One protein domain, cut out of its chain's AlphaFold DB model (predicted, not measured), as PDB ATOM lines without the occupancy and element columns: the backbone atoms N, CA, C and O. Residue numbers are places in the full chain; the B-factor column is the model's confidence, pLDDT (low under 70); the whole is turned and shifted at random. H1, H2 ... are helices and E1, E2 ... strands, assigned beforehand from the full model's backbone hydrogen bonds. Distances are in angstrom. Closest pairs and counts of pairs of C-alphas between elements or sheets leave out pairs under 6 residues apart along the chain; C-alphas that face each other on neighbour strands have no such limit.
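Overview. This is residues 33 to 82 of the 110 residues of an uncharacterized protein of Pseudomonas sp. NFACC50-1 (UniProt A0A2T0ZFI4). A long hairpin of two strands, E1 and E2, reaches out as an arm from a small head made of the short helix H1 and a second, much shorter hairpin, E3 and E4. In the head H1 packs near E3, while the tip of the long arm, residues 55 to 60, sticks out free. The printed part has 50 residues, with one named helix and four named strands in the order H1, E1, E2, E3, E4, and its class is mostly strand. The strands make two separate antiparallel sheets of two, E1 - E2 and E3 - E4. The whole is only just loose, close to compact, with a radius of gyration of the C-alphas of 12.2 A, and it is only just flat, spanning 34 by 26 by 14 A.

Along the chain. Find C-alpha 49 at (42.241, -21.552, 37.127); from there E1, residues 49 to 56, runs 23.4 A to C-alpha 56 at (49.523, -8.440, 55.080). E2, residues 59 to 66, also covers 23.4 A and ends at C-alpha 66, at (38.447, -19.526, 37.383). Look before E1 for H1, residues 41 to 45, 6.2 A long. After E2 come E3, residues 73 to 76, 9.2 A long, and E4, residues 79 to 81, 6.9 A long, which ends at C-alpha 81, at (45.855, -8.639, 33.894).

Arrangement. Start with the hairpin E1 and E2, antiparallel neighbours at 161 degrees between their directions. The C-alphas of Phe 49 and Gly 66 face each other at 4.3 A, and near the tip those of Ser 55 and Leu 60 face each other at 4.4 A. Look there for N 50 and O 65, 2.9 A apart, and N 61 and O 54, 2.9 A apart, both pairs within hydrogen-bond range. E3 is apart from both E1 and E2, and E4 is apart from both as well. E3 and E4 form the other hairpin, antiparallel at 158 degrees, with N 81 and O 73 within hydrogen-bond range at 2.8 A. H1 and E3 have 5 pairs of C-alphas within 8 A, the closest being those of Glu 45 and His 73, 6.3 A apart. H1 is apart from E2 and from E4. In H1 every O i to N i+4 pair is within hydrogen-bond range.

Size, cuts and confidence. The two C-alphas farthest apart are those of Val 39 and Gly 58, at 34.8 A. The links H1 to E1, E1 to E2 and E3 to E4 are tight, and E2 to E3, with 6 residues between them, is short; no link is long. The printed part has no cut. The mean pLDDT of the printed part of this model is 92.9, and no printed residue is under 70.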
ATOM      1  N   VAL A  33      63.403 -16.624  39.045       92.38
ATOM      2  CA  VAL A  33      63.339 -15.477  38.140       92.38
ATOM      3  C   VAL A  33      62.326 -14.477  38.679       92.38
ATOM      4  O   VAL A  33      61.265 -14.856  39.168       92.38
ATOM      5  N   ASP A  34      62.652 -13.192  38.581       93.06
ATOM      6  CA  ASP A  34      61.835 -12.078  39.081       93.06
ATOM      7  C   ASP A  34      60.788 -11.586  38.060       93.06
ATOM      8  O   ASP A  34      60.205 -10.510  38.212       93.06
ATOM      9  N   HIS A  35      60.598 -12.341  36.980       94.50
ATOM     10  CA  HIS A  35      59.756 -11.993  35.846       94.50
ATOM     11  C   HIS A  35      59.181 -13.250  35.185       94.50
ATOM     12  O   HIS A  35      59.665 -14.369  35.356       94.50
ATOM     13  N   ILE A  36      58.140 -13.055  34.383       94.94
ATOM     14  CA  ILE A  36      57.526 -14.084  33.558       94.94
ATOM     15  C   ILE A  36      58.489 -14.410  32.417       94.94
ATOM     16  O   ILE A  36      58.648 -13.644  31.465       94.94
ATOM     17  N   HIS A  37      59.146 -15.560  32.521       94.81
ATOM     18  CA  HIS A  37      59.994 -16.075  31.455       94.81
ATOM     19  C   HIS A  37      59.135 -16.446  30.225       94.81
ATOM     20  O   HIS A  37      58.056 -17.020  30.405       94.81
ATOM     21  N   PRO A  38      59.606 -16.232  28.978       93.62
ATOM     22  CA  PRO A  38      58.834 -16.542  27.764       93.62
ATOM     23  C   PRO A  38      58.332 -17.990  27.683       93.62
ATOM     24  O   PRO A  38      57.281 -18.265  27.117       93.62
ATOM     25  N   VAL A  39      59.063 -18.927  28.294       94.69
ATOM     26  CA  VAL A  39      58.658 -20.342  28.377       94.69
ATOM     27  C   VAL A  39      57.434 -20.546  29.279       94.69
ATOM     28  O   VAL A  39      56.683 -21.481  29.046       94.69
ATOM     29  N   TYR A  40      57.201 -19.693  30.283       93.62
ATOM     30  CA  TYR A  40      56.070 -19.804  31.216       93.62
ATOM     31  C   TYR A  40      54.801 -19.126  30.702       93.62
ATOM     32  O   TYR A  40      53.702 -19.558  31.044       93.62
ATOM     33  N   GLN A  41      54.943 -18.103  29.856       94.50
ATOM     34  CA  GLN A  41      53.820 -17.371  29.273       94.50
ATOM     35  C   GLN A  41      52.724 -18.275  28.669       94.50
ATOM     36  O   GLN A  41      51.574 -18.118  29.079       94.50
ATOM     37  N   PRO A  42      53.018 -19.268  27.799       95.00
ATOM     38  CA  PRO A  42      51.969 -20.124  27.238       95.00
ATOM     39  C   PRO A  42      51.240 -20.963  28.297       95.00
ATOM     40  O   PRO A  42      50.076 -21.303  28.112       95.00
ATOM     41  N   PHE A  43      51.886 -21.286  29.423       94.94
ATOM     42  CA  PHE A  43      51.236 -22.001  30.525       94.94
ATOM     43  C   PHE A  43      50.279 -21.098  31.303       94.94
ATOM     44  O   PHE A  43      49.204 -21.547  31.692       94.94
ATOM     45  N   ILE A  44      50.657 -19.834  31.514       94.62
ATOM     46  CA  ILE A  44      49.804 -18.836  32.174       94.62
ATOM     47  C   ILE A  44      48.575 -18.551  31.308       94.62
ATOM     48  O   ILE A  44      47.454 -18.593  31.803       94.62
ATOM     49  N   GLU A  45      48.774 -18.325  30.010       93.44
ATOM     50  CA  GLU A  45      47.685 -18.028  29.075       93.44
ATOM     51  C   GLU A  45      46.748 -19.228  28.867       93.44
ATOM     52  O   GLU A  45      45.550 -19.051  28.671       93.44
ATOM     53  N   ALA A  46      47.250 -20.462  28.967       95.50
ATOM     54  CA  ALA A  46      46.420 -21.664  28.891       95.50
ATOM     55  C   ALA A  46      45.659 -21.982  30.195       95.50
ATOM     56  O   ALA A  46      44.794 -22.863  30.196       95.50
ATOM     57  N   ALA A  47      45.965 -21.310  31.309       94.12
ATOM     58  CA  ALA A  47      45.348 -21.605  32.594       94.12
ATOM     59  C   ALA A  47      43.869 -21.183  32.623       94.12
ATOM     60  O   ALA A  47      43.517 -20.049  32.310       94.12
ATOM     61  N   SER A  48      42.997 -22.091  33.067       93.69
ATOM     62  CA  SER A  48      41.576 -21.824  33.349       93.69
ATOM     63  C   SER A  48      41.288 -21.626  34.845       93.69
ATOM     64  O   SER A  48      40.139 -21.498  35.266       93.69
ATOM     65  N   PHE A  49      42.332 -21.662  35.676       92.56
ATOM     66  CA  PHE A  49      42.241 -21.552  37.127       92.56
ATOM     67  C   PHE A  49      43.538 -20.987  37.707       92.56
ATOM     68  O   PHE A  49      44.621 -21.446  37.349       92.56
ATOM     69  N   VAL A  50      43.425 -20.035  38.636       93.12
ATOM     70  CA  VAL A  50      44.551 -19.485  39.403       93.12
ATOM     71  C   VAL A  50      44.172 -19.276  40.866       93.12
ATOM     72  O   VAL A  50      42.999 -19.142  41.210       93.12
ATOM     73  N   ILE A  51      45.180 -19.204  41.732       93.31
ATOM     74  CA  ILE A  51      45.028 -18.780  43.125       93.31
ATOM     75  C   ILE A  51      45.836 -17.497  43.295       93.31
ATOM     76  O   ILE A  51      47.049 -17.505  43.095       93.31
ATOM     77  N   LEU A  52      45.168 -16.405  43.665       92.44
ATOM     78  CA  LEU A  52      45.828 -15.157  44.027       92.44
ATOM     79  C   LEU A  52      46.044 -15.146  45.537       92.44
ATOM     80  O   LEU A  52      45.075 -15.094  46.293       92.44
ATOM     81  N   ALA A  53      47.304 -15.203  45.961       93.50
ATOM     82  CA  ALA A  53      47.679 -15.126  47.365       93.50
ATOM     83  C   ALA A  53      48.320 -13.771  47.678       93.50
ATOM     84  O   ALA A  53      49.194 -13.311  46.943       93.50
ATOM     85  N   SER A  54      47.905 -13.145  48.776       92.44
ATOM     86  CA  SER A  54      48.514 -11.915  49.285       92.44
ATOM     87  C   SER A  54      48.766 -12.028  50.786       92.44
ATOM     88  O   SER A  54      48.058 -12.737  51.501       92.44
ATOM     89  N   SER A  55      49.812 -11.358  51.264       94.62
ATOM     90  CA  SER A  55      50.186 -11.336  52.677       94.62
ATOM     91  C   SER A  55      50.148  -9.905  53.196       94.62
ATOM     92  O   SER A  55      50.628  -8.985  52.535       94.62
ATOM     93  N   GLY A  56      49.579  -9.722  54.385       91.94
ATOM     94  CA  GLY A  56      49.523  -8.440  55.080       91.94
ATOM     95  C   GLY A  56      49.453  -8.618  56.599       91.94
ATOM     96  O   GLY A  56      49.584  -9.736  57.098       91.94
ATOM     97  N   PRO A  57      49.206  -7.539  57.366       93.19
ATOM     98  CA  PRO A  57      49.164  -7.590  58.833       93.19
ATOM     99  C   PRO A  57      48.148  -8.588  59.411       93.19
ATOM    100  O   PRO A  57      48.321  -9.064  60.527       93.19
ATOM    101  N   GLY A  58      47.090  -8.908  58.654       89.12
ATOM    102  CA  GLY A  58      46.063  -9.885  59.030       89.12
ATOM    103  C   GLY A  58      46.402 -11.344  58.702       89.12
ATOM    104  O   GLY A  58      45.594 -12.220  58.994       89.12
ATOM    105  N   GLY A  59      47.566 -11.615  58.103       90.12
ATOM    106  CA  GLY A  59      47.987 -12.949  57.682       90.12
ATOM    107  C   GLY A  59      48.027 -13.126  56.163       90.12
ATOM    108  O   GLY A  59      48.166 -12.163  55.407       90.12
ATOM    109  N   LEU A  60      47.966 -14.387  55.732       92.88
ATOM    110  CA  LEU A  60      47.941 -14.801  54.330       92.88
ATOM    111  C   LEU A  60      46.487 -15.035  53.902       92.88
ATOM    112  O   LEU A  60      45.803 -15.854  54.516       92.88
ATOM    113  N   ASP A  61      46.049 -14.367  52.839       89.50
ATOM    114  CA  ASP A  61      44.774 -14.638  52.170       89.50
ATOM    115  C   ASP A  61      45.024 -15.239  50.784       89.50
ATOM    116  O   ASP A  61      45.951 -14.824  50.086       89.50
ATOM    117  N   ALA A  62      44.211 -16.221  50.391       91.50
ATOM    118  CA  ALA A  62      44.319 -16.900  49.105       91.50
ATOM    119  C   ALA A  62      42.939 -17.058  48.463       91.50
ATOM    120  O   ALA A  62      42.094 -17.823  48.930       91.50
ATOM    121  N   SER A  63      42.738 -16.361  47.350       88.00
ATOM    122  CA  SER A  63      41.472 -16.319  46.626       88.00
ATOM    123  C   SER A  63      41.559 -17.117  45.315       88.00
ATOM    124  O   SER A  63      42.337 -16.743  44.431       88.00
ATOM    125  N   PRO A  64      40.770 -18.195  45.140       90.88
ATOM    126  CA  PRO A  64      40.701 -18.923  43.875       90.88
ATOM    127  C   PRO A  64      39.923 -18.125  42.820       90.88
ATOM    128  O   PRO A  64      38.902 -17.503  43.117       90.88
ATOM    129  N   ARG A  65      40.377 -18.167  41.566       89.69
ATOM    130  CA  ARG A  65      39.729 -17.543  40.403       89.69
ATOM    131  C   ARG A  65      39.705 -18.548  39.252       89.69
ATOM    132  O   ARG A  65      40.693 -19.240  39.025       89.69
ATOM    133  N   GLY A  66      38.592 -18.628  38.529       89.50
ATOM    134  CA  GLY A  66      38.447 -19.526  37.383       89.50
ATOM    135  C   GLY A  66      37.617 -18.893  36.276       89.50
ATOM    136  O   GLY A  66      36.661 -18.170  36.560       89.50
ATOM    137  N   ASP A  67      38.011 -19.153  35.034       88.25
ATOM    138  CA  ASP A  67      37.365 -18.670  33.811       88.25
ATOM    139  C   ASP A  67      37.883 -19.484  32.604       88.25
ATOM    140  O   ASP A  67      38.701 -20.396  32.764       88.25
ATOM    141  N   ALA A  68      37.415 -19.185  31.392       89.94
ATOM    142  CA  ALA A  68      37.951 -19.790  30.173       89.94
ATOM    143  C   ALA A  68      39.470 -19.528  30.018       89.94
ATOM    144  O   ALA A  68      39.952 -18.474  30.447       89.94
ATOM    145  N   PRO A  69      40.234 -20.446  29.386       92.12
ATOM    146  CA  PRO A  69      41.640 -20.209  29.060       92.12
ATOM    147  C   PRO A  69      41.847 -18.859  28.363       92.12
ATOM    148  O   PRO A  69      41.047 -18.464  27.513       92.12
ATOM    149  N   GLY A  70      42.915 -18.154  28.731       88.25
ATOM    150  CA  GLY A  70      43.223 -16.806  28.254       88.25
ATOM    151  C   GLY A  70      42.660 -15.678  29.121       88.25
ATOM    152  O   GLY A  70      42.868 -14.512  28.793       88.25
ATOM    153  N   PHE A  71      41.970 -15.983  30.227       91.88
ATOM    154  CA  PHE A  71      41.472 -14.939  31.132       91.88
ATOM    155  C   PHE A  71      42.582 -14.232  31.914       91.88
ATOM    156  O   PHE A  71      42.420 -13.069  32.276       91.88
ATOM    157  N   VAL A  72      43.702 -14.912  32.174       94.19
ATOM    158  CA  VAL A  72      44.923 -14.270  32.664       94.19
ATOM    159  C   VAL A  72      45.727 -13.834  31.453       94.19
ATOM    160  O   VAL A  72      46.212 -14.670  30.693       94.19
ATOM    161  N   HIS A  73      45.864 -12.525  31.272       93.44
ATOM    162  CA  HIS A  73      46.588 -11.959  30.142       93.44
ATOM    163  C   HIS A  73      47.947 -11.431  30.594       93.44
ATOM    164  O   HIS A  73      48.015 -10.599  31.497       93.44
ATOM    165  N   VAL A  74      49.031 -11.887  29.970       95.31
ATOM    166  CA  VAL A  74      50.375 -11.357  30.227       95.31
ATOM    167  C   VAL A  74      50.567 -10.097  29.386       95.31
ATOM    168  O   VAL A  74      50.608 -10.173  28.163       95.31
ATOM    169  N   HIS A  75      50.664  -8.935  30.037       95.19
ATOM    170  CA  HIS A  75      50.891  -7.660  29.353       95.19
ATOM    171  C   HIS A  75      52.372  -7.466  29.014       95.19
ATOM    172  O   HIS A  75      52.722  -7.102  27.893       95.19
ATOM    173  N   ASP A  76      53.237  -7.733  29.991       94.69
ATOM    174  CA  ASP A  76      54.688  -7.698  29.852       94.69
ATOM    175  C   ASP A  76      55.337  -8.670  30.854       94.69
ATOM    176  O   ASP A  76      54.655  -9.365  31.608       94.69
ATOM    177  N   SER A  77      56.670  -8.724  30.886       95.69
ATOM    178  CA  SER A  77      57.413  -9.657  31.742       95.69
ATOM    179  C   SER A  77      57.130  -9.515  33.247       95.69
ATOM    180  O   SER A  77      57.431 -10.426  34.006       95.69
ATOM    181  N   LYS A  78      56.593  -8.386  33.713       96.19
ATOM    182  CA  LYS A  78      56.303  -8.103  35.129       96.19
ATOM    183  C   LYS A  78      54.850  -7.702  35.386       96.19
ATOM    184  O   LYS A  78      54.481  -7.493  36.540       96.19
ATOM    185  N   THR A  79      54.021  -7.651  34.347       95.19
ATOM    186  CA  THR A  79      52.629  -7.215  34.450       95.19
ATOM    187  C   THR A  79      51.699  -8.245  33.830       95.19
ATOM    188  O   THR A  79      51.843  -8.628  32.669       95.19
ATOM    189  N   LEU A  80      50.683  -8.642  34.593       94.94
ATOM    190  CA  LEU A  80      49.563  -9.440  34.106       94.94
ATOM    191  C   LEU A  80      48.244  -8.752  34.437       94.94
ATOM    192  O   LEU A  80      48.143  -7.992  35.402       94.94
ATOM    193  N   TYR A  81      47.223  -9.049  33.648       94.31
ATOM    194  CA  TYR A  81      45.855  -8.639  33.894       94.31
ATOM    195  C   TYR A  81      45.042  -9.848  34.331       94.31
ATOM    196  O   TYR A  81      45.028 -10.888  33.672       94.31
ATOM    197  N   LEU A  82      44.356  -9.680  35.457       92.00
ATOM    198  CA  LEU A  82      43.429 -10.644  36.019       92.00
ATOM    199  C   LEU A  82      42.061  -9.958  36.114       92.00
ATOM    200  O   LEU A  82      41.951  -8.948  36.811       92.00
TER     201      LEU A  82